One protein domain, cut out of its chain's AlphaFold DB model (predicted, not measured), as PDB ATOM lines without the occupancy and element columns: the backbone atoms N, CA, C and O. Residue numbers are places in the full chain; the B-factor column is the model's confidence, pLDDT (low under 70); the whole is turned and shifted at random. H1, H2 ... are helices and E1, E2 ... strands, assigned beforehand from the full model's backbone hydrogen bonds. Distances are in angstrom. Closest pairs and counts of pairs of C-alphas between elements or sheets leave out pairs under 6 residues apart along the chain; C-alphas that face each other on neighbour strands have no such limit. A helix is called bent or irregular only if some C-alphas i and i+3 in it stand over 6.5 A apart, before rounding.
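What this domain is: This is residues 3 to 163 of the 163 residues of an uncharacterized protein of Moorea producens PAL-8-15-08-1 (UniProt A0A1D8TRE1). Two short two-stranded sheets, the hairpin E1 E2 and the parallel pair E3 E4, stand side by side with a gap between E2 and E3; H2 packs on the hairpin, H3 more loosely over E3 and E4, and H5 covers H3 on the side away from H2. H1 reaches the E1 edge with its last residues, while residues 3 to 11 stick out as an arm; small H4 follows the end of E4. You have 161 printed residues with five named helices and four named strands, in the order H1 E1 E2 H2 E3 H3 E4 H4 H5. The class is mixed, helices and strands; the whole is compact, with a radius of gyration of the C-alphas of 16.9 A and spans of 46 by 36 by 34 A.

How they stand to each other: Start at E1, residues 46 to 51, and its antiparallel neighbour E2, residues 54 to 59: this hairpin has N 49 and O 56 at 2.8 A, within hydrogen-bond range. Look next at H2, residues 74 to 91, where the closest C-alphas to E1 are those of Leu 84 and Thr 46, 5.9 A apart. H1, residues 3 to 19, comes closest to E1 at the C-alphas of Val 19 and Ile 47, 6.6 A, and is apart from H2. Near E2, with 5 pairs of C-alphas within 10 A, find E3, residues 97 to 100. Its parallel neighbour is E4, residues 137 to 140, with N 138 and O 97 at 2.8 A, within hydrogen-bond range. E3, H3 and E4 make a strand-helix-strand unit, two parallel neighbour strands with a helix between, and its crossover is right-handed; H3 is residues 113 to 130. H2 touches H3 with residues 78 to 86 alone, closest at the C-alphas of Leu 81 and Ser 123, 6.4 A, at a steep tilt of 45 degrees, the same way. H5, residues 151 to 161, touches H3 at the C-alphas of Ala 161 and Leu 122, 6.8 A, at a shallow tilt of 22 degrees. H4, residues 143 to 148, is apart from H5 and irregular, with C-alphas 144 and 147 7.1 A apart. Every O i to N i+4 pair is within hydrogen-bond range in H2, H3 and H5, 12 of 13 in H1, and 0 of 2 in H4, where 2 of 3 O i to N i+3 pairs are.

Where its parts are: Find C-alpha 3 at (-4.915, -42.307, -58.640); from there H1 runs 25.5 A. E1 covers 16.3 A and E2 16.7 A. H2 begins at C-alpha 74, (30.926, -57.776, -44.835), and spans 25.5 A; H3 spans 26.1 A. H5 ends at C-alpha 161, (36.654, -45.472, -32.220), after 14.8 A.

The domain as a whole: The C-alphas of Leu 3 and Phe 163, 52.1 A apart, are the two farthest apart, and the printed part has no cut. The links H1 to E1, E2 to H2 and E3 to H3 are long. Confidence is under 70 at residues 3 to 8, 106 to 108 and 163.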
ATOM      1  N   LEU A   3      -5.595 -42.921 -57.491       33.78
ATOM      2  CA  LEU A   3      -4.915 -42.307 -58.640       33.78
ATOM      3  C   LEU A   3      -3.644 -41.540 -58.238       33.78
ATOM      4  O   LEU A   3      -2.705 -41.471 -59.021       33.78
ATOM      5  N   SER A   4      -3.569 -41.034 -57.001       41.09
ATOM      6  CA  SER A   4      -2.376 -40.347 -56.493       41.09
ATOM      7  C   SER A   4      -1.197 -41.300 -56.272       41.09
ATOM      8  O   SER A   4      -0.073 -40.960 -56.625       41.09
ATOM      9  N   SER A   5      -1.419 -42.520 -55.762       52.75
ATOM     10  CA  SER A   5      -0.310 -43.431 -55.425       52.75
ATOM     11  C   SER A   5       0.451 -43.951 -56.646       52.75
ATOM     12  O   SER A   5       1.650 -44.189 -56.551       52.75
ATOM     13  N   VAL A   6      -0.218 -44.118 -57.791       56.19
ATOM     14  CA  VAL A   6       0.419 -44.608 -59.025       56.19
ATOM     15  C   VAL A   6       1.285 -43.518 -59.658       56.19
ATOM     16  O   VAL A   6       2.420 -43.798 -60.026       56.19
ATOM     17  N   ALA A   7       0.810 -42.268 -59.692       61.47
ATOM     18  CA  ALA A   7       1.566 -41.135 -60.236       61.47
ATOM     19  C   ALA A   7       2.856 -40.838 -59.445       61.47
ATOM     20  O   ALA A   7       3.884 -40.496 -60.029       61.47
ATOM     21  N   HIS A   8       2.827 -41.011 -58.118       64.38
ATOM     22  CA  HIS A   8       4.018 -40.851 -57.277       64.38
ATOM     23  C   HIS A   8       5.084 -41.922 -57.545       64.38
ATOM     24  O   HIS A   8       6.271 -41.605 -57.527       64.38
ATOM     25  N   LEU A   9       4.670 -43.161 -57.833       72.50
ATOM     26  CA  LEU A   9       5.592 -44.243 -58.184       72.50
ATOM     27  C   LEU A   9       6.282 -43.970 -59.524       72.50
ATOM     28  O   LEU A   9       7.497 -44.098 -59.612       72.50
ATOM     29  N   THR A  10       5.536 -43.505 -60.531       82.94
ATOM     30  CA  THR A  10       6.105 -43.195 -61.855       82.94
ATOM     31  C   THR A  10       7.121 -42.056 -61.790       82.94
ATOM     32  O   THR A  10       8.154 -42.113 -62.451       82.94
ATOM     33  N   LYS A  11       6.857 -41.036 -60.962       87.75
ATOM     34  CA  LYS A  11       7.794 -39.930 -60.741       87.75
ATOM     35  C   LYS A  11       9.087 -40.402 -60.069       87.75
ATOM     36  O   LYS A  11      10.164 -40.051 -60.532       87.75
ATOM     37  N   LEU A  12       8.983 -41.202 -59.006       88.00
ATOM     38  CA  LEU A  12      10.154 -41.725 -58.300       88.00
ATOM     39  C   LEU A  12      10.998 -42.638 -59.198       88.00
ATOM     40  O   LEU A  12      12.219 -42.523 -59.198       88.00
ATOM     41  N   ASP A  13      10.368 -43.520 -59.980       89.56
ATOM     42  CA  ASP A  13      11.095 -44.364 -60.933       89.56
ATOM     43  C   ASP A  13      11.833 -43.515 -61.980       89.56
ATOM     44  O   ASP A  13      13.001 -43.784 -62.249       89.56
ATOM     45  N   ALA A  14      11.206 -42.456 -62.508       91.19
ATOM     46  CA  ALA A  14      11.857 -41.545 -63.449       91.19
ATOM     47  C   ALA A  14      13.048 -40.794 -62.821       91.19
ATOM     48  O   ALA A  14      14.094 -40.668 -63.454       91.19
ATOM     49  N   GLU A  15      12.922 -40.329 -61.573       91.81
ATOM     50  CA  GLU A  15      14.026 -39.695 -60.834       91.81
ATOM     51  C   GLU A  15      15.189 -40.673 -60.612       91.81
ATOM     52  O   GLU A  15      16.347 -40.327 -60.841       91.81
ATOM     53  N   ILE A  16      14.886 -41.914 -60.222       93.00
ATOM     54  CA  ILE A  16      15.888 -42.970 -60.048       93.00
ATOM     55  C   ILE A  16      16.584 -43.278 -61.377       93.00
ATOM     56  O   ILE A  16      17.809 -43.376 -61.414       93.00
ATOM     57  N   GLU A  17      15.829 -43.444 -62.465       92.44
ATOM     58  CA  GLU A  17      16.390 -43.740 -63.786       92.44
ATOM     59  C   GLU A  17      17.287 -42.617 -64.300       92.44
ATOM     60  O   GLU A  17      18.361 -42.911 -64.823       92.44
ATOM     61  N   ALA A  18      16.888 -41.359 -64.095       93.06
ATOM     62  CA  ALA A  18      17.678 -40.197 -64.483       93.06
ATOM     63  C   ALA A  18      19.026 -40.145 -63.748       93.06
ATOM     64  O   ALA A  18      20.058 -39.939 -64.378       93.06
ATOM     65  N   VAL A  19      19.044 -40.376 -62.428       93.06
ATOM     66  CA  VAL A  19      20.297 -40.357 -61.648       93.06
ATOM     67  C   VAL A  19      21.162 -41.594 -61.923       93.06
ATOM     68  O   VAL A  19      22.386 -41.533 -61.844       93.06
ATOM     69  N   LEU A  20      20.552 -42.725 -62.285       94.75
ATOM     70  CA  LEU A  20      21.280 -43.947 -62.632       94.75
ATOM     71  C   LEU A  20      21.829 -43.968 -64.065       94.75
ATOM     72  O   LEU A  20      22.487 -44.954 -64.418       94.75
ATOM     73  N   GLU A  21      21.576 -42.945 -64.889       93.50
ATOM     74  CA  GLU A  21      22.050 -42.883 -66.279       93.50
ATOM     75  C   GLU A  21      23.568 -43.089 -66.360       93.50
ATOM     76  O   GLU A  21      24.032 -43.980 -67.075       93.50
ATOM     77  N   ASP A  22      24.321 -42.377 -65.519       89.50
ATOM     78  CA  ASP A  22      25.788 -42.424 -65.467       89.50
ATOM     79  C   ASP A  22      26.334 -43.808 -65.069       89.50
ATOM     80  O   ASP A  22      27.461 -44.181 -65.399       89.50
ATOM     81  N   TYR A  23      25.514 -44.622 -64.402       92.75
ATOM     82  CA  TYR A  23      25.880 -45.964 -63.955       92.75
ATOM     83  C   TYR A  23      25.452 -47.059 -64.942       92.75
ATOM     84  O   TYR A  23      25.787 -48.232 -64.750       92.75
ATOM     85  N   LYS A  24      24.721 -46.726 -66.019       92.69
ATOM     86  CA  LYS A  24      24.200 -47.729 -66.965       92.69
ATOM     87  C   LYS A  24      25.284 -48.503 -67.704       92.69
ATOM     88  O   LYS A  24      25.029 -49.645 -68.070       92.69
ATOM     89  N   ALA A  25      26.468 -47.934 -67.910       93.88
ATOM     90  CA  ALA A  25      27.577 -48.652 -68.542       93.88
ATOM     91  C   ALA A  25      28.153 -49.764 -67.645       93.88
ATOM     92  O   ALA A  25      28.732 -50.723 -68.141       93.88
ATOM     93  N   GLN A  26      27.975 -49.650 -66.326       93.75
ATOM     94  CA  GLN A  26      28.568 -50.554 -65.338       93.75
ATOM     95  C   GLN A  26      27.611 -51.676 -64.914       93.75
ATOM     96  O   GLN A  26      28.006 -52.612 -64.217       93.75
ATOM     97  N   ARG A  27      26.331 -51.582 -65.296       93.62
ATOM     98  CA  ARG A  27      25.315 -52.551 -64.887       93.62
ATOM     99  C   ARG A  27      25.415 -53.839 -65.702       93.62
ATOM    100  O   ARG A  27      25.608 -53.819 -66.915       93.62
ATOM    101  N   THR A  28      25.168 -54.966 -65.055       93.00
ATOM    102  CA  THR A  28      25.096 -56.281 -65.700       93.00
ATOM    103  C   THR A  28      23.655 -56.772 -65.745       93.00
ATOM    104  O   THR A  28      22.830 -56.435 -64.891       93.00
ATOM    105  N   LYS A  29      23.304 -57.544 -66.777       91.19
ATOM    106  CA  LYS A  29      21.983 -58.175 -66.869       91.19
ATOM    107  C   LYS A  29      22.038 -59.537 -66.191       91.19
ATOM    108  O   LYS A  29      22.905 -60.336 -66.516       91.19
ATOM    109  N   GLU A  30      21.089 -59.820 -65.308       87.88
ATOM    110  CA  GLU A  30      20.844 -61.170 -64.805       87.88
ATOM    111  C   GLU A  30      19.939 -61.914 -65.799       87.88
ATOM    112  O   GLU A  30      18.738 -61.622 -65.851       87.88
ATOM    113  N   PRO A  31      20.476 -62.845 -66.607       84.12
ATOM    114  CA  PRO A  31      19.708 -63.497 -67.664       84.12
ATOM    115  C   PRO A  31      18.582 -64.378 -67.114       84.12
ATOM    116  O   PRO A  31      17.544 -64.509 -67.754       84.12
ATOM    117  N   ASN A  32      18.745 -64.932 -65.908       85.50
ATOM    118  CA  ASN A  32      17.808 -65.896 -65.333       85.50
ATOM    119  C   ASN A  32      16.780 -65.261 -64.381       85.50
ATOM    120  O   ASN A  32      16.071 -65.972 -63.659       85.50
ATOM    121  N   LYS A  33      16.684 -63.924 -64.353       81.81
ATOM    122  CA  LYS A  33      15.799 -63.206 -63.431       81.81
ATOM    123  C   LYS A  33      14.343 -63.302 -63.876       81.81
ATOM    124  O   LYS A  33      13.917 -62.614 -64.796       81.81
ATOM    125  N   LYS A  34      13.554 -64.123 -63.175       82.00
ATOM    126  CA  LYS A  34      12.109 -64.282 -63.436       82.00
ATOM    127  C   LYS A  34      11.238 -63.205 -62.775       82.00
ATOM    128  O   LYS A  34      10.087 -63.039 -63.161       82.00
ATOM    129  N   LYS A  35      11.749 -62.519 -61.745       80.19
ATOM    130  CA  LYS A  35      11.015 -61.516 -60.951       80.19
ATOM    131  C   LYS A  35      11.918 -60.336 -60.568       80.19
ATOM    132  O   LYS A  35      13.092 -60.533 -60.255       80.19
ATOM    133  N   GLY A  36      11.348 -59.129 -60.526       82.56
ATOM    134  CA  GLY A  36      12.054 -57.885 -60.185       82.56
ATOM    135  C   GLY A  36      12.886 -57.302 -61.336       82.56
ATOM    136  O   GLY A  36      12.846 -57.802 -62.458       82.56
ATOM    137  N   LYS A  37      13.651 -56.234 -61.062       85.19
ATOM    138  CA  LYS A  37      14.535 -55.598 -62.060       85.19
ATOM    139  C   LYS A  37      15.678 -56.564 -62.440       85.19
ATOM    140  O   LYS A  37      16.323 -57.145 -61.562       85.19
ATOM    141  N   SER A  38      15.910 -56.757 -63.744       89.31
ATOM    142  CA  SER A  38      16.929 -57.679 -64.286       89.31
ATOM    143  C   SER A  38      18.328 -57.071 -64.360       89.31
ATOM    144  O   SER A  38      19.311 -57.796 -64.451       89.31
ATOM    145  N   TRP A  39      18.420 -55.743 -64.359       92.06
ATOM    146  CA  TRP A  39      19.688 -55.027 -64.350       92.06
ATOM    147  C   TRP A  39      20.228 -54.907 -62.927       92.06
ATOM    148  O   TRP A  39      19.485 -54.560 -62.007       92.06
ATOM    149  N   ARG A  40      21.519 -55.193 -62.756       91.44
ATOM    150  CA  ARG A  40      22.250 -55.100 -61.494       91.44
ATOM    151  C   ARG A  40      23.339 -54.052 -61.629       91.44
ATOM    152  O   ARG A  40      24.190 -54.170 -62.501       91.44
ATOM    153  N   TYR A  41      23.306 -53.056 -60.763       95.06
ATOM    154  CA  TYR A  41      24.386 -52.085 -60.640       95.06
ATOM    155  C   TYR A  41      25.462 -52.631 -59.696       95.06
ATOM    156  O   TYR A  41      25.100 -53.377 -58.786       95.06
ATOM    157  N   PRO A  42      26.748 -52.292 -59.886       96.00
ATOM    158  CA  PRO A  42      27.810 -52.728 -58.984       96.00
ATOM    159  C   PRO A  42      27.517 -52.386 -57.519       96.00
ATOM    160  O   PRO A  42      26.905 -51.353 -57.227       96.00
ATOM    161  N   ILE A  43      27.994 -53.225 -56.598       96.62
ATOM    162  CA  ILE A  43      27.965 -52.922 -55.162       96.62
ATOM    163  C   ILE A  43      28.658 -51.582 -54.909       96.62
ATOM    164  O   ILE A  43      29.704 -51.301 -55.492       96.62
ATOM    165  N   GLY A  44      28.059 -50.761 -54.052       96.75
ATOM    166  CA  GLY A  44      28.499 -49.398 -53.770       96.75
ATOM    167  C   GLY A  44      27.992 -48.338 -54.742       96.75
ATOM    168  O   GLY A  44      28.154 -47.153 -54.457       96.75
ATOM    169  N   THR A  45      27.279 -48.712 -55.815       97.81
ATOM    170  CA  THR A  45      26.510 -47.732 -56.602       97.81
ATOM    171  C   THR A  45      25.595 -46.961 -55.660       97.81
ATOM    172  O   THR A  45      24.680 -47.540 -55.070       97.81
ATOM    173  N   THR A  46      25.873 -45.667 -55.500       97.31
ATOM    174  CA  THR A  46      25.168 -44.796 -54.566       97.31
ATOM    175  C   THR A  46      24.610 -43.605 -55.315       97.31
ATOM    176  O   THR A  46      25.338 -42.938 -56.038       97.31
ATOM    177  N   ILE A  47      23.321 -43.345 -55.125       96.25
ATOM    178  CA  ILE A  47      22.623 -42.212 -55.729       96.25
ATOM    179  C   ILE A  47      22.078 -41.281 -54.650       96.25
ATOM    180  O   ILE A  47      21.671 -41.732 -53.575       96.25
ATOM    181  N   ALA A  48      22.030 -39.987 -54.959       95.44
ATOM    182  CA  ALA A  48      21.362 -38.975 -54.152       95.44
ATOM    183  C   ALA A  48      20.040 -38.557 -54.814       95.44
ATOM    184  O   ALA A  48      20.018 -38.157 -55.976       95.44
ATOM    185  N   LEU A  49      18.946 -38.623 -54.060       94.31
ATOM    186  CA  LEU A  49      17.593 -38.247 -54.476       94.31
ATOM    187  C   LEU A  49      17.037 -37.143 -53.566       94.31
ATOM    188  O   LEU A  49      17.562 -36.899 -52.478       94.31
ATOM    189  N   GLY A  50      15.928 -36.524 -53.975       90.62
ATOM    190  CA  GLY A  50      15.233 -35.493 -53.199       90.62
ATOM    191  C   GLY A  50      15.704 -34.065 -53.493       90.62
ATOM    192  O   GLY A  50      16.323 -33.793 -54.520       90.62
ATOM    193  N   SER A  51      15.363 -33.134 -52.601       87.12
ATOM    194  CA  SER A  51      15.700 -31.710 -52.731       87.12
ATOM    195  C   SER A  51      16.985 -31.366 -51.968       87.12
ATOM    196  O   SER A  51      17.406 -32.144 -51.110       87.12
ATOM    197  N   PRO A  52      17.608 -30.196 -52.210       82.62
ATOM    198  CA  PRO A  52      18.765 -29.743 -51.434       82.62
ATOM    199  C   PRO A  52      18.553 -29.765 -49.912       82.62
ATOM    200  O   PRO A  52      19.482 -30.131 -49.198       82.62
ATOM    201  N   ASP A  53      17.339 -29.455 -49.445       83.56
ATOM    202  CA  ASP A  53      16.979 -29.417 -48.016       83.56
ATOM    203  C   ASP A  53      16.580 -30.786 -47.444       83.56
ATOM    204  O   ASP A  53      16.495 -30.964 -46.230       83.56
ATOM    205  N   LYS A  54      16.293 -31.765 -48.309       89.12
ATOM    206  CA  LYS A  54      15.883 -33.109 -47.902       89.12
ATOM    207  C   LYS A  54      16.375 -34.142 -48.903       89.12
ATOM    208  O   LYS A  54      15.684 -34.480 -49.870       89.12
ATOM    209  N   ARG A  55      17.571 -34.659 -48.632       93.44
ATOM    210  CA  ARG A  55      18.231 -35.656 -49.472       93.44
ATOM    211  C   ARG A  55      18.096 -37.061 -48.925       93.44
ATOM    212  O   ARG A  55      18.117 -37.287 -47.718       93.44
ATOM    213  N   TYR A  56      18.028 -38.001 -49.852       95.94
ATOM    214  CA  TYR A  56      18.055 -39.425 -49.579       95.94
ATOM    215  C   TYR A  56      19.217 -40.046 -50.337       95.94
ATOM    216  O   TYR A  56      19.328 -39.865 -51.547       95.94
ATOM    217  N   PHE A  57      20.056 -40.795 -49.632       96.94
ATOM    218  CA  PHE A  57      21.172 -41.519 -50.226       96.94
ATOM    219  C   PHE A  57      20.842 -43.000 -50.277       96.94
ATOM    220  O   PHE A  57      20.504 -43.601 -49.257       96.94
ATOM    221  N   TRP A  58      20.857 -43.570 -51.473       95.94
ATOM    222  CA  TRP A  58      20.489 -44.961 -51.704       95.94
ATOM    223  C   TRP A  58      21.712 -45.685 -52.231       95.94
ATOM    224  O   TRP A  58      22.233 -45.305 -53.274       95.94
ATOM    225  N   THR A  59      22.161 -46.716 -51.518       96.19
ATOM    226  CA  THR A  59      23.377 -47.458 -51.857       96.19
ATOM    227  C   THR A  59      23.076 -48.930 -52.116       96.19
ATOM    228  O   THR A  59      22.308 -49.570 -51.389       96.19
ATOM    229  N   ALA A  60      23.661 -49.474 -53.182       95.38
ATOM    230  CA  ALA A  60      23.554 -50.879 -53.538       95.38
ATOM    231  C   ALA A  60      24.481 -51.721 -52.651       95.38
ATOM    232  O   ALA A  60      25.645 -51.914 -52.982       95.38
ATOM    233  N   TYR A  61      23.950 -52.244 -51.545       94.50
ATOM    234  CA  TYR A  61      24.738 -53.007 -50.570       94.50
ATOM    235  C   TYR A  61      24.659 -54.527 -50.714       94.50
ATOM    236  O   TYR A  61      25.345 -55.254 -50.009       94.50
ATOM    237  N   GLY A  62      23.843 -55.030 -51.634       92.69
ATOM    238  CA  GLY A  62      23.715 -56.458 -51.886       92.69
ATOM    239  C   GLY A  62      22.943 -56.733 -53.163       92.69
ATOM    240  O   GLY A  62      22.367 -55.832 -53.779       92.69
ATOM    241  N   TYR A  63      22.897 -58.002 -53.551       90.25
ATOM    242  CA  TYR A  63      22.184 -58.424 -54.745       90.25
ATOM    243  C   TYR A  63      20.962 -59.264 -54.415       90.25
ATOM    244  O   TYR A  63      21.030 -60.232 -53.666       90.25
ATOM    245  N   MET A  64      19.838 -58.936 -55.049       87.62
ATOM    246  CA  MET A  64      18.633 -59.756 -54.971       87.62
ATOM    247  C   MET A  64      18.729 -60.957 -55.918       87.62
ATOM    248  O   MET A  64      18.802 -60.781 -57.143       87.62
ATOM    249  N   GLY A  65      18.677 -62.159 -55.345       83.69
ATOM    250  CA  GLY A  65      18.586 -63.432 -56.050       83.69
ATOM    251  C   GLY A  65      17.213 -63.687 -56.680       83.69
ATOM    252  O   GLY A  65      16.265 -62.913 -56.529       83.69
ATOM    253  N   ASN A  66      17.099 -64.800 -57.405       83.25
ATOM    254  CA  ASN A  66      15.860 -65.198 -58.091       83.25
ATOM    255  C   ASN A  66      14.762 -65.681 -57.129       83.25
ATOM    256  O   ASN A  66      13.589 -65.724 -57.497       83.25
ATOM    257  N   ASP A  67      15.136 -66.001 -55.893       82.19
ATOM    258  CA  ASP A  67      14.257 -66.332 -54.772       82.19
ATOM    259  C   ASP A  67      13.736 -65.081 -54.032       82.19
ATOM    260  O   ASP A  67      13.154 -65.204 -52.954       82.19
ATOM    261  N   LEU A  68      13.938 -63.886 -54.610       80.50
ATOM    262  CA  LEU A  68      13.585 -62.573 -54.051       80.50
ATOM    263  C   LEU A  68      14.296 -62.237 -52.738       80.50
ATOM    264  O   LEU A  68      13.873 -61.338 -52.013       80.50
ATOM    265  N   ARG A  69      15.385 -62.938 -52.427       82.38
ATOM    266  CA  ARG A  69      16.151 -62.711 -51.208       82.38
ATOM    267  C   ARG A  69      17.445 -61.981 -51.542       82.38
ATOM    268  O   ARG A  69      18.053 -62.218 -52.584       82.38
ATOM    269  N   VAL A  70      17.843 -61.056 -50.674       85.81
ATOM    270  CA  VAL A  70      19.084 -60.300 -50.847       85.81
ATOM    271  C   VAL A  70      20.238 -61.105 -50.258       85.81
ATOM    272  O   VAL A  70      20.115 -61.691 -49.184       85.81
ATOM    273  N   GLN A  71      21.344 -61.144 -50.991       86.69
ATOM    274  CA  GLN A  71      22.625 -61.665 -50.542       86.69
ATOM    275  C   GLN A  71      23.610 -60.507 -50.416       86.69
ATOM    276  O   GLN A  71      23.775 -59.709 -51.344       86.69
ATOM    277  N   SER A  72      24.249 -60.430 -49.259       91.56
ATOM    278  CA  SER A  72      25.274 -59.455 -48.916       91.56
ATOM    279  C   SER A  72      26.314 -60.123 -48.019       91.56
ATOM    280  O   SER A  72      26.062 -61.180 -47.446       91.56
ATOM    281  N   ASN A  73      27.475 -59.501 -47.874       90.88
ATOM    282  CA  ASN A  73      28.530 -59.919 -46.953       90.88
ATOM    283  C   ASN A  73      29.231 -58.676 -46.372       90.88
ATOM    284  O   ASN A  73      28.873 -57.551 -46.729       90.88
ATOM    285  N   ALA A  74      30.196 -58.873 -45.473       91.38
ATOM    286  CA  ALA A  74      30.926 -57.776 -44.835       91.38
ATOM    287  C   ALA A  74      31.610 -56.849 -45.857       91.38
ATOM    288  O   ALA A  74      31.463 -55.632 -45.758       91.38
ATOM    289  N   ASP A  75      32.268 -57.416 -46.872       93.62
ATOM    290  CA  ASP A  75      32.980 -56.654 -47.906       93.62
ATOM    291  C   ASP A  75      32.030 -55.775 -48.725       93.62
ATOM    292  O   ASP A  75      32.334 -54.622 -49.028       93.62
ATOM    293  N   TYR A  76      30.844 -56.291 -49.053       95.31
ATOM    294  CA  TYR A  76      29.832 -55.545 -49.790       95.31
ATOM    295  C   TYR A  76      29.288 -54.388 -48.966       95.31
ATOM    296  O   TYR A  76      29.158 -53.281 -49.491       95.31
ATOM    297  N   ILE A  77      29.012 -54.617 -47.678       95.50
ATOM    298  CA  ILE A  77      28.580 -53.550 -46.773       95.50
ATOM    299  C   ILE A  77      29.681 -52.493 -46.651       95.50
ATOM    300  O   ILE A  77      29.396 -51.311 -46.828       95.50
ATOM    301  N   TRP A  78      30.934 -52.894 -46.426       96.00
ATOM    302  CA  TRP A  78      32.066 -51.973 -46.301       96.00
ATOM    303  C   TRP A  78      32.276 -51.118 -47.554       96.00
ATOM    304  O   TRP A  78      32.377 -49.891 -47.464       96.00
ATOM    305  N   ASN A  79      32.296 -51.749 -48.731       97.56
ATOM    306  CA  ASN A  79      32.417 -51.041 -50.002       97.56
ATOM    307  C   ASN A  79      31.255 -50.056 -50.198       97.56
ATOM    308  O   ASN A  79      31.456 -48.903 -50.568       97.56
ATOM    309  N   SER A  80      30.036 -50.480 -49.865       97.56
ATOM    310  CA  SER A  80      28.849 -49.637 -50.023       97.56
ATOM    311  C   SER A  80      28.831 -48.447 -49.085       97.56
ATOM    312  O   SER A  80      28.468 -47.355 -49.505       97.56
ATOM    313  N   LEU A  81      29.267 -48.632 -47.840       98.12
ATOM    314  CA  LEU A  81      29.434 -47.541 -46.886       98.12
ATOM    315  C   LEU A  81      30.521 -46.564 -47.346       98.12
ATOM    316  O   LEU A  81      30.321 -45.357 -47.272       98.12
ATOM    317  N   SER A  82      31.631 -47.067 -47.890       97.88
ATOM    318  CA  SER A  82      32.707 -46.224 -48.425       97.88
ATOM    319  C   SER A  82      32.198 -45.313 -49.549       97.88
ATOM    320  O   SER A  82      32.343 -44.093 -49.465       97.88
ATOM    321  N   CYS A  83      31.510 -45.878 -50.546       98.12
ATOM    322  CA  CYS A  83      30.891 -45.099 -51.623       98.12
ATOM    323  C   CYS A  83      29.758 -44.190 -51.117       98.12
ATOM    324  O   CYS A  83      29.577 -43.082 -51.623       98.12
ATOM    325  N   LEU A  84      29.006 -44.629 -50.101       98.31
ATOM    326  CA  LEU A  84      27.956 -43.827 -49.480       98.31
ATOM    327  C   LEU A  84      28.518 -42.537 -48.884       98.31
ATOM    328  O   LEU A  84      27.972 -41.465 -49.135       98.31
ATOM    329  N   TRP A  85      29.610 -42.619 -48.125       98.19
ATOM    330  CA  TRP A  85      30.215 -41.444 -47.500       98.19
ATOM    331  C   TRP A  85      30.830 -40.483 -48.515       98.19
ATOM    332  O   TRP A  85      30.767 -39.269 -48.315       98.19
ATOM    333  N   GLU A  86      31.358 -40.993 -49.628       97.50
ATOM    334  CA  GLU A  86      31.790 -40.157 -50.752       97.50
ATOM    335  C   GLU A  86      30.617 -39.390 -51.372       97.50
ATOM    336  O   GLU A  86      30.714 -38.181 -51.586       97.50
ATOM    337  N   GLU A  87      29.478 -40.043 -51.600       97.25
ATOM    338  CA  GLU A  87      28.315 -39.375 -52.188       97.25
ATOM    339  C   GLU A  87      27.667 -38.384 -51.208       97.25
ATOM    340  O   GLU A  87      27.309 -37.264 -51.589       97.25
ATOM    341  N   VAL A  88      27.602 -38.736 -49.920       97.31
ATOM    342  CA  VAL A  88      27.179 -37.831 -48.839       97.31
ATOM    343  C   VAL A  88      28.073 -36.598 -48.779       97.31
ATOM    344  O   VAL A  88      27.562 -35.488 -48.677       97.31
ATOM    345  N   ARG A  89      29.393 -36.741 -48.910       96.19
ATOM    346  CA  ARG A  89      30.307 -35.593 -48.985       96.19
ATOM    347  C   ARG A  89      29.981 -34.698 -50.181       96.19
ATOM    348  O   ARG A  89      29.882 -33.482 -50.040       96.19
ATOM    349  N   ARG A  90      29.805 -35.289 -51.367       94.75
ATOM    350  CA  ARG A  90      29.618 -34.541 -52.624       94.75
ATOM    351  C   ARG A  90      28.271 -33.840 -52.711       94.75
ATOM    352  O   ARG A  90      28.178 -32.773 -53.315       94.75
ATOM    353  N   LYS A  91      27.221 -34.449 -52.163       94.69
ATOM    354  CA  LYS A  91      25.841 -33.990 -52.351       94.69
ATOM    355  C   LYS A  91      25.139 -33.628 -51.050       94.69
ATOM    356  O   LYS A  91      24.152 -32.918 -51.105       94.69
ATOM    357  N   GLY A  92      25.609 -34.061 -49.887       91.88
ATOM    358  CA  GLY A  92      24.929 -33.875 -48.596       91.88
ATOM    359  C   GLY A  92      25.030 -32.472 -48.004       91.88
ATOM    360  O   GLY A  92      24.328 -32.174 -47.044       91.88
ATOM    361  N   HIS A  93      25.875 -31.603 -48.571       90.69
ATOM    362  CA  HIS A  93      26.030 -30.200 -48.157       90.69
ATOM    363  C   HIS A  93      26.403 -30.022 -46.668       90.69
ATOM    364  O   HIS A  93      26.141 -28.979 -46.077       90.69
ATOM    365  N   GLY A  94      27.002 -31.044 -46.044       90.38
ATOM    366  CA  GLY A  94      27.383 -31.023 -44.630       90.38
ATOM    367  C   GLY A  94      26.211 -31.046 -43.640       90.38
ATOM    368  O   GLY A  94      26.449 -30.839 -42.450       90.38
ATOM    369  N   ILE A  95      24.981 -31.290 -44.111       92.56
ATOM    370  CA  ILE A  95      23.795 -31.475 -43.265       92.56
ATOM    371  C   ILE A  95      23.930 -32.794 -42.498       92.56
ATOM    372  O   ILE A  95      24.497 -33.764 -43.010       92.56
ATOM    373  N   ASP A  96      23.417 -32.827 -41.269       95.44
ATOM    374  CA  ASP A  96      23.376 -34.017 -40.419       95.44
ATOM    375  C   ASP A  96      22.767 -35.219 -41.155       95.44
ATOM    376  O   ASP A  96      21.738 -35.113 -41.829       95.44
ATOM    377  N   VAL A  97      23.392 -36.384 -40.997       97.25
ATOM    378  CA  VAL A  97      22.969 -37.620 -41.660       97.25
ATOM    379  C   VAL A  97      22.411 -38.591 -40.636       97.25
ATOM    380  O   VAL A  97      23.008 -38.823 -39.587       97.25
ATOM    381  N   ALA A  98      21.276 -39.201 -40.962       97.56
ATOM    382  CA  ALA A  98      20.732 -40.327 -40.222       97.56
ATOM    383  C   ALA A  98      20.790 -41.587 -41.087       97.56
ATOM    384  O   ALA A  98      20.427 -41.553 -42.265       97.56
ATOM    385  N   ILE A  99      21.227 -42.699 -40.503       96.81
ATOM    386  CA  ILE A  99      21.302 -43.998 -41.173       96.81
ATOM    387  C   ILE A  99      20.747 -45.080 -40.237       96.81
ATOM    388  O   ILE A  99      21.128 -45.114 -39.068       96.81
ATOM    389  N   PRO A 100      19.832 -45.954 -40.689       94.38
ATOM    390  CA  PRO A 100      19.441 -47.119 -39.906       94.38
ATOM    391  C   PRO A 100      20.541 -48.186 -39.934       94.38
ATOM    392  O   PRO A 100      21.409 -48.173 -40.805       94.38
ATOM    393  N   VAL A 101      20.481 -49.173 -39.041       91.56
ATOM    394  CA  VAL A 101      21.320 -50.373 -39.192       91.56
ATOM    395  C   VAL A 101      20.913 -51.111 -40.478       91.56
ATOM    396  O   VAL A 101      19.849 -51.722 -40.552       91.56
ATOM    397  N   ILE A 102      21.751 -51.025 -41.516       89.94
ATOM    398  CA  ILE A 102      21.540 -51.682 -42.815       89.94
ATOM    399  C   ILE A 102      22.239 -53.042 -42.877       89.94
ATOM    400  O   ILE A 102      23.167 -53.318 -42.122       89.94
ATOM    401  N   GLY A 103      21.807 -53.904 -43.800       83.00
ATOM    402  CA  GLY A 103      22.420 -55.224 -43.984       83.00
ATOM    403  C   GLY A 103      22.003 -56.275 -42.944       83.00
ATOM    404  O   GLY A 103      22.508 -57.399 -42.987       83.00
ATOM    405  N   ALA A 104      21.075 -55.940 -42.044       77.19
ATOM    406  CA  ALA A 104      20.460 -56.877 -41.105       77.19
ATOM    407  C   ALA A 104      19.348 -57.713 -41.775       77.19
ATOM    408  O   ALA A 104      18.844 -57.352 -42.842       77.19
ATOM    409  N   ASP A 105      18.981 -58.833 -41.139       72.12
ATOM    410  CA  ASP A 105      17.848 -59.732 -41.438       72.12
ATOM    411  C   ASP A 105      17.673 -60.149 -42.907       72.12
ATOM    412  O   ASP A 105      18.036 -61.252 -43.322       72.12
ATOM    413  N   LEU A 106      17.094 -59.257 -43.710       65.81
ATOM    414  CA  LEU A 106      16.690 -59.486 -45.093       65.81
ATOM    415  C   LEU A 106      17.878 -59.582 -46.057       65.81
ATOM    416  O   LEU A 106      17.730 -60.134 -47.146       65.81
ATOM    417  N   ALA A 107      19.041 -59.066 -45.655       65.88
ATOM    418  CA  ALA A 107      20.265 -59.070 -46.452       65.88
ATOM    419  C   ALA A 107      21.185 -60.274 -46.213       65.88
ATOM    420  O   ALA A 107      22.142 -60.455 -46.965       65.88
ATOM    421  N   ARG A 108      20.908 -61.067 -45.163       68.88
ATOM    422  CA  ARG A 108      21.639 -62.291 -44.788       68.88
ATOM    423  C   ARG A 108      23.158 -62.162 -44.844       68.88
ATOM    424  O   ARG A 108      23.850 -63.023 -45.372       68.88
ATOM    425  N   THR A 109      23.669 -61.095 -44.252       72.00
ATOM    426  CA  THR A 109      25.111 -60.899 -44.073       72.00
ATOM    427  C   THR A 109      25.735 -61.922 -43.119       72.00
ATOM    428  O   THR A 109      26.956 -62.006 -43.054       72.00
ATOM    429  N   ASN A 110      24.917 -62.677 -42.366       77.69
ATOM    430  CA  ASN A 110      25.306 -63.494 -41.207       77.69
ATOM    431  C   ASN A 110      26.042 -62.700 -40.111       77.69
ATOM    432  O   ASN A 110      26.597 -63.292 -39.188       77.69
ATOM    433  N   LEU A 111      26.024 -61.366 -40.189       83.75
ATOM    434  CA  LEU A 111      26.614 -60.496 -39.189       83.75
ATOM    435  C   LEU A 111      25.581 -60.179 -38.103       83.75
ATOM    436  O   LEU A 111      24.436 -59.841 -38.428       83.75
ATOM    437  N   PRO A 112      25.972 -60.225 -36.817       87.94
ATOM    438  CA  PRO A 112      25.158 -59.673 -35.745       87.94
ATOM    439  C   PRO A 112      24.836 -58.197 -36.009       87.94
ATOM    440  O   PRO A 112      25.677 -57.456 -36.524       87.94
ATOM    441  N   ARG A 113      23.645 -57.737 -35.603       87.88
ATOM    442  CA  ARG A 113      23.253 -56.316 -35.725       87.88
ATOM    443  C   ARG A 113      24.287 -55.380 -35.095       87.88
ATOM    444  O   ARG A 113      24.599 -54.348 -35.682       87.88
ATOM    445  N   MET A 114      24.866 -55.779 -33.961       89.69
ATOM    446  CA  MET A 114      25.931 -55.026 -33.296       89.69
ATOM    447  C   MET A 114      27.182 -54.885 -34.175       89.69
ATOM    448  O   MET A 114      27.741 -53.799 -34.295       89.69
ATOM    449  N   ALA A 115      27.585 -55.952 -34.870       91.06
ATOM    450  CA  ALA A 115      28.713 -55.895 -35.798       91.06
ATOM    451  C   ALA A 115      28.429 -54.945 -36.973       91.06
ATOM    452  O   ALA A 115      29.308 -54.184 -37.369       91.06
ATOM    453  N   LEU A 116      27.197 -54.929 -37.495       92.62
ATOM    454  CA  LEU A 116      26.781 -53.987 -38.541       92.62
ATOM    455  C   LEU A 116      26.782 -52.536 -38.045       92.62
ATOM    456  O   LEU A 116      27.278 -51.659 -38.746       92.62
ATOM    457  N   ALA A 117      26.279 -52.280 -36.834       93.62
ATOM    458  CA  ALA A 117      26.323 -50.959 -36.204       93.62
ATOM    459  C   ALA A 117      27.767 -50.447 -36.079       93.62
ATOM    460  O   ALA A 117      28.079 -49.346 -36.540       93.62
ATOM    461  N   LYS A 118      28.666 -51.284 -35.546       93.88
ATOM    462  CA  LYS A 118      30.099 -50.983 -35.440       93.88
ATOM    463  C   LYS A 118      30.740 -50.747 -36.807       93.88
ATOM    464  O   LYS A 118      31.526 -49.815 -36.949       93.88
ATOM    465  N   LEU A 119      30.369 -51.524 -37.827       95.25
ATOM    466  CA  LEU A 119      30.874 -51.361 -39.195       95.25
ATOM    467  C   LEU A 119      30.447 -50.019 -39.813       95.25
ATOM    468  O   LEU A 119      31.268 -49.336 -40.427       95.25
ATOM    469  N   ILE A 120      29.190 -49.610 -39.609       96.69
ATOM    470  CA  ILE A 120      28.676 -48.302 -40.042       96.69
ATOM    471  C   ILE A 120      29.472 -47.180 -39.370       96.69
ATOM    472  O   ILE A 120      30.016 -46.325 -40.070       96.69
ATOM    473  N   ILE A 121      29.599 -47.213 -38.041       96.44
ATOM    474  CA  ILE A 121      30.340 -46.203 -37.270       96.44
ATOM    475  C   ILE A 121      31.801 -46.136 -37.725       96.44
ATOM    476  O   ILE A 121      32.290 -45.062 -38.066       96.44
ATOM    477  N   LEU A 122      32.484 -47.283 -37.795       96.44
ATOM    478  CA  LEU A 122      33.890 -47.355 -38.182       96.44
ATOM    479  C   LEU A 122      34.117 -46.797 -39.590       96.44
ATOM    480  O   LEU A 122      35.017 -45.985 -39.792       96.44
ATOM    481  N   SER A 123      33.287 -47.192 -40.557       97.56
ATOM    482  CA  SER A 123      33.401 -46.695 -41.932       97.56
ATOM    483  C   SER A 123      33.219 -45.173 -42.011       97.56
ATOM    484  O   SER A 123      33.940 -44.506 -42.754       97.56
ATOM    485  N   PHE A 124      32.307 -44.608 -41.213       97.56
ATOM    486  CA  PHE A 124      32.084 -43.166 -41.147       97.56
ATOM    487  C   PHE A 124      33.267 -42.433 -40.512       97.56
ATOM    488  O   PHE A 124      33.702 -41.407 -41.039       97.56
ATOM    489  N   VAL A 125      33.821 -42.963 -39.416       96.19
ATOM    490  CA  VAL A 125      35.024 -42.414 -38.774       96.19
ATOM    491  C   VAL A 125      36.192 -42.405 -39.758       96.19
ATOM    492  O   VAL A 125      36.844 -41.376 -39.923       96.19
ATOM    493  N   VAL A 126      36.437 -43.518 -40.457       96.19
ATOM    494  CA  VAL A 126      37.503 -43.618 -41.468       96.19
ATOM    495  C   VAL A 126      37.299 -42.589 -42.584       96.19
ATOM    496  O   VAL A 126      38.230 -41.856 -42.923       96.19
ATOM    497  N   ALA A 127      36.082 -42.472 -43.120       97.12
ATOM    498  CA  ALA A 127      35.769 -41.499 -44.165       97.12
ATOM    499  C   ALA A 127      35.915 -40.040 -43.691       97.12
ATOM    500  O   ALA A 127      36.367 -39.194 -44.467       97.12
ATOM    501  N   SER A 128      35.567 -39.760 -42.432       95.44
ATOM    502  CA  SER A 128      35.641 -38.426 -41.818       95.44
ATOM    503  C   SER A 128      37.065 -38.018 -41.442       95.44
ATOM    504  O   SER A 128      37.396 -36.837 -41.521       95.44
ATOM    505  N   LYS A 129      37.928 -38.982 -41.089       94.06
ATOM    506  CA  LYS A 129      39.371 -38.757 -40.889       94.06
ATOM    507  C   LYS A 129      40.077 -38.398 -42.196       94.06
ATOM    508  O   LYS A 129      41.030 -37.626 -42.173       94.06
ATOM    509  N   LYS A 130      39.617 -38.945 -43.327       94.81
ATOM    510  CA  LYS A 130      40.159 -38.615 -44.651       94.81
ATOM    511  C   LYS A 130      39.782 -37.193 -45.063       94.81
ATOM    512  O   LYS A 130      40.652 -36.411 -45.420       94.81
ATOM    513  N   GLU A 131      38.495 -36.862 -45.007       95.19
ATOM    514  CA  GLU A 131      37.960 -35.557 -45.409       95.19
ATOM    515  C   GLU A 131      36.603 -35.316 -44.707       95.19
ATOM    516  O   GLU A 131      35.885 -36.264 -44.387       95.19
ATOM    517  N   PHE A 132      36.143 -34.064 -44.591       96.31
ATOM    518  CA  PHE A 132      34.853 -33.710 -43.961       96.31
ATOM    519  C   PHE A 132      33.610 -34.290 -44.673       96.31
ATOM    520  O   PHE A 132      33.324 -33.915 -45.812       96.31
ATOM    521  N   VAL A 133      32.864 -35.190 -44.015       96.88
ATOM    522  CA  VAL A 133      31.626 -35.806 -44.549       96.88
ATOM    523  C   VAL A 133      30.377 -35.034 -44.104       96.88
ATOM    524  O   VAL A 133      29.637 -34.503 -44.928       96.88
ATOM    525  N   THR A 134      30.137 -34.969 -42.793       95.62
ATOM    526  CA  THR A 134      29.053 -34.209 -42.151       95.62
ATOM    527  C   THR A 134      29.441 -33.890 -40.704       95.62
ATOM    528  O   THR A 134      30.393 -34.466 -40.177       95.62
ATOM    529  N   ARG A 135      28.714 -32.976 -40.052       93.12
ATOM    530  CA  ARG A 135      28.935 -32.614 -38.643       93.12
ATOM    531  C   ARG A 135      28.443 -33.677 -37.668       93.12
ATOM    532  O   ARG A 135      29.013 -33.812 -36.590       93.12
ATOM    533  N   LYS A 136      27.388 -34.407 -38.030       95.62
ATOM    534  CA  LYS A 136      26.762 -35.396 -37.154       95.62
ATOM    535  C   LYS A 136      26.227 -36.571 -37.956       95.62
ATOM    536  O   LYS A 136      25.458 -36.395 -38.901       95.62
ATOM    537  N   LEU A 137      26.583 -37.771 -37.509       96.94
ATOM    538  CA  LEU A 137      25.926 -39.011 -37.903       96.94
ATOM    539  C   LEU A 137      25.014 -39.475 -36.764       96.94
ATOM    540  O   LEU A 137      25.445 -39.570 -35.618       96.94
ATOM    541  N   SER A 138      23.761 -39.787 -37.080       97.12
ATOM    542  CA  SER A 138      22.822 -40.436 -36.164       97.12
ATOM    543  C   SER A 138      22.567 -41.865 -36.640       97.12
ATOM    544  O   SER A 138      21.929 -42.071 -37.674       97.12
ATOM    545  N   LEU A 139      23.063 -42.855 -35.896       95.69
ATOM    546  CA  LEU A 139      22.719 -44.256 -36.130       95.69
ATOM    547  C   LEU A 139      21.343 -44.541 -35.520       95.69
ATOM    548  O   LEU A 139      21.141 -44.377 -34.319       95.69
ATOM    549  N   VAL A 140      20.390 -44.953 -36.350       94.69
ATOM    550  CA  VAL A 140      19.004 -45.189 -35.941       94.69
ATOM    551  C   VAL A 140      18.791 -46.677 -35.679       94.69
ATOM    552  O   VAL A 140      18.879 -47.501 -36.592       94.69
ATOM    553  N   ILE A 141      18.469 -47.014 -34.431       90.88
ATOM    554  CA  ILE A 141      18.108 -48.370 -34.005       90.88
ATOM    555  C   ILE A 141      16.586 -48.433 -33.878       90.88
ATOM    556  O   ILE A 141      15.967 -47.584 -33.235       90.88
ATOM    557  N   HIS A 142      15.965 -49.413 -34.533       88.44
ATOM    558  CA  HIS A 142      14.514 -49.565 -34.490       88.44
ATOM    559  C   HIS A 142      14.077 -50.042 -33.089       88.44
ATOM    560  O   HIS A 142      14.752 -50.894 -32.517       88.44
ATOM    561  N   PRO A 143      12.928 -49.590 -32.538       88.62
ATOM    562  CA  PRO A 143      12.492 -49.966 -31.187       88.62
ATOM    563  C   PRO A 143      12.464 -51.477 -30.902       88.62
ATOM    564  O   PRO A 143      12.773 -51.912 -29.801       88.62
ATOM    565  N   LYS A 144      12.140 -52.287 -31.916       86.69
ATOM    566  CA  LYS A 144      12.135 -53.763 -31.824       86.69
ATOM    567  C   LYS A 144      13.514 -54.384 -31.582       86.69
ATOM    568  O   LYS A 144      13.587 -55.531 -31.163       86.69
ATOM    569  N   ASP A 145      14.581 -53.653 -31.877       83.25
ATOM    570  CA  ASP A 145      15.955 -54.128 -31.746       83.25
ATOM    571  C   ASP A 145      16.613 -53.652 -30.440       83.25
ATOM    572  O   ASP A 145      17.726 -54.080 -30.144       83.25
ATOM    573  N   LEU A 146      15.942 -52.805 -29.644       85.75
ATOM    574  CA  LEU A 146      16.500 -52.239 -28.407       85.75
ATOM    575  C   LEU A 146      16.894 -53.325 -27.403       85.75
ATOM    576  O   LEU A 146      17.994 -53.282 -26.868       85.75
ATOM    577  N   GLU A 147      16.035 -54.326 -27.200       83.25
ATOM    578  CA  GLU A 147      16.288 -55.427 -26.255       83.25
ATOM    579  C   GLU A 147      17.469 -56.315 -26.668       83.25
ATOM    580  O   GLU A 147      18.078 -56.969 -25.831       83.25
ATOM    581  N   ASN A 148      17.805 -56.329 -27.960       79.94
ATOM    582  CA  ASN A 148      18.883 -57.140 -28.525       79.94
ATOM    583  C   ASN A 148      20.136 -56.308 -28.842       79.94
ATOM    584  O   ASN A 148      21.022 -56.774 -29.563       79.94
ATOM    585  N   THR A 149      20.187 -55.066 -28.357       85.31
ATOM    586  CA  THR A 149      21.314 -54.155 -28.545       85.31
ATOM    587  C   THR A 149      22.005 -53.929 -27.210       85.31
ATOM    588  O   THR A 149      21.419 -53.373 -26.285       85.31
ATOM    589  N   ASP A 150      23.275 -54.316 -27.125       90.88
ATOM    590  CA  ASP A 150      24.124 -53.959 -25.992       90.88
ATOM    591  C   ASP A 150      24.614 -52.509 -26.138       90.88
ATOM    592  O   ASP A 150      25.541 -52.202 -26.890       90.88
ATOM    593  N   PHE A 151      23.942 -51.588 -25.448       90.94
ATOM    594  CA  PHE A 151      24.290 -50.167 -25.484       90.94
ATOM    595  C   PHE A 151      25.574 -49.840 -24.722       90.94
ATOM    596  O   PHE A 151      26.219 -48.857 -25.074       90.94
ATOM    597  N   TYR A 152      25.963 -50.648 -23.732       93.31
ATOM    598  CA  TYR A 152      27.229 -50.457 -23.022       93.31
ATOM    599  C   TYR A 152      28.395 -50.818 -23.938       93.31
ATOM    600  O   TYR A 152      29.313 -50.024 -24.113       93.31
ATOM    601  N   GLU A 153      28.298 -51.956 -24.631       92.88
ATOM    602  CA  GLU A 153      29.288 -52.360 -25.633       92.88
ATOM    603  C   GLU A 153      29.403 -51.327 -26.772       92.88
ATOM    604  O   GLU A 153      30.489 -51.094 -27.316       92.88
ATOM    605  N   LEU A 154      28.282 -50.715 -27.166       91.88
ATOM    606  CA  LEU A 154      28.270 -49.674 -28.188       91.88
ATOM    607  C   LEU A 154      28.919 -48.370 -27.700       91.88
ATOM    608  O   LEU A 154      29.642 -47.743 -28.474       91.88
ATOM    609  N   ASP A 155      28.687 -47.975 -26.448       93.19
ATOM    610  CA  ASP A 155      29.290 -46.789 -25.828       93.19
ATOM    611  C   ASP A 155      30.808 -46.941 -25.651       93.19
ATOM    612  O   ASP A 155      31.578 -46.075 -26.080       93.19
ATOM    613  N   ASP A 156      31.252 -48.097 -25.149       94.44
ATOM    614  CA  ASP A 156      32.672 -48.457 -25.067       94.44
ATOM    615  C   ASP A 156      33.325 -48.394 -26.454       94.44
ATOM    616  O   ASP A 156      34.404 -47.819 -26.645       94.44
ATOM    617  N   PHE A 157      32.641 -48.938 -27.466       93.62
ATOM    618  CA  PHE A 157      33.126 -48.889 -28.837       93.62
ATOM    619  C   PHE A 157      33.227 -47.454 -29.365       93.62
ATOM    620  O   PHE A 157      34.261 -47.100 -29.932       93.62
ATOM    621  N   LEU A 158      32.205 -46.616 -29.168       92.19
ATOM    622  CA  LEU A 158      32.228 -45.207 -29.578       92.19
ATOM    623  C   LEU A 158      33.376 -44.441 -28.912       92.19
ATOM    624  O   LEU A 158      34.079 -43.693 -29.594       92.19
ATOM    625  N   THR A 159      33.614 -44.684 -27.623       92.44
ATOM    626  CA  THR A 159      34.722 -44.086 -26.865       92.44
ATOM    627  C   THR A 159      36.086 -44.521 -27.403       92.44
ATOM    628  O   THR A 159      37.031 -43.741 -27.402       92.44
ATOM    629  N   SER A 160      36.197 -45.742 -27.927       91.50
ATOM    630  CA  SER A 160      37.446 -46.222 -28.533       91.50
ATOM    631  C   SER A 160      37.653 -45.768 -29.986       91.50
ATOM    632  O   SER A 160      38.783 -45.553 -30.411       91.50
ATOM    633  N   ALA A 161      36.577 -45.658 -30.772       86.62
ATOM    634  CA  ALA A 161      36.654 -45.472 -32.220       86.62
ATOM    635  C   ALA A 161      36.617 -43.997 -32.651       86.62
ATOM    636  O   ALA A 161      37.196 -43.648 -33.683       86.62
ATOM    637  N   CYS A 162      35.916 -43.142 -31.900       80.50
ATOM    638  CA  CYS A 162      35.696 -41.736 -32.249       80.50
ATOM    639  C   CYS A 162      36.709 -40.767 -31.616       80.50
ATOM    640  O   CYS A 162      36.672 -39.583 -31.956       80.50
ATOM    641  N   PHE A 163      37.590 -41.255 -30.740       59.66
ATOM    642  CA  PHE A 163      38.642 -40.481 -30.076       59.66
ATOM    643  C   PHE A 163      40.033 -40.774 -30.658       59.66
ATOM    644  O   PHE A 163      40.241 -41.868 -31.236       59.66
TER     645      PHE A 163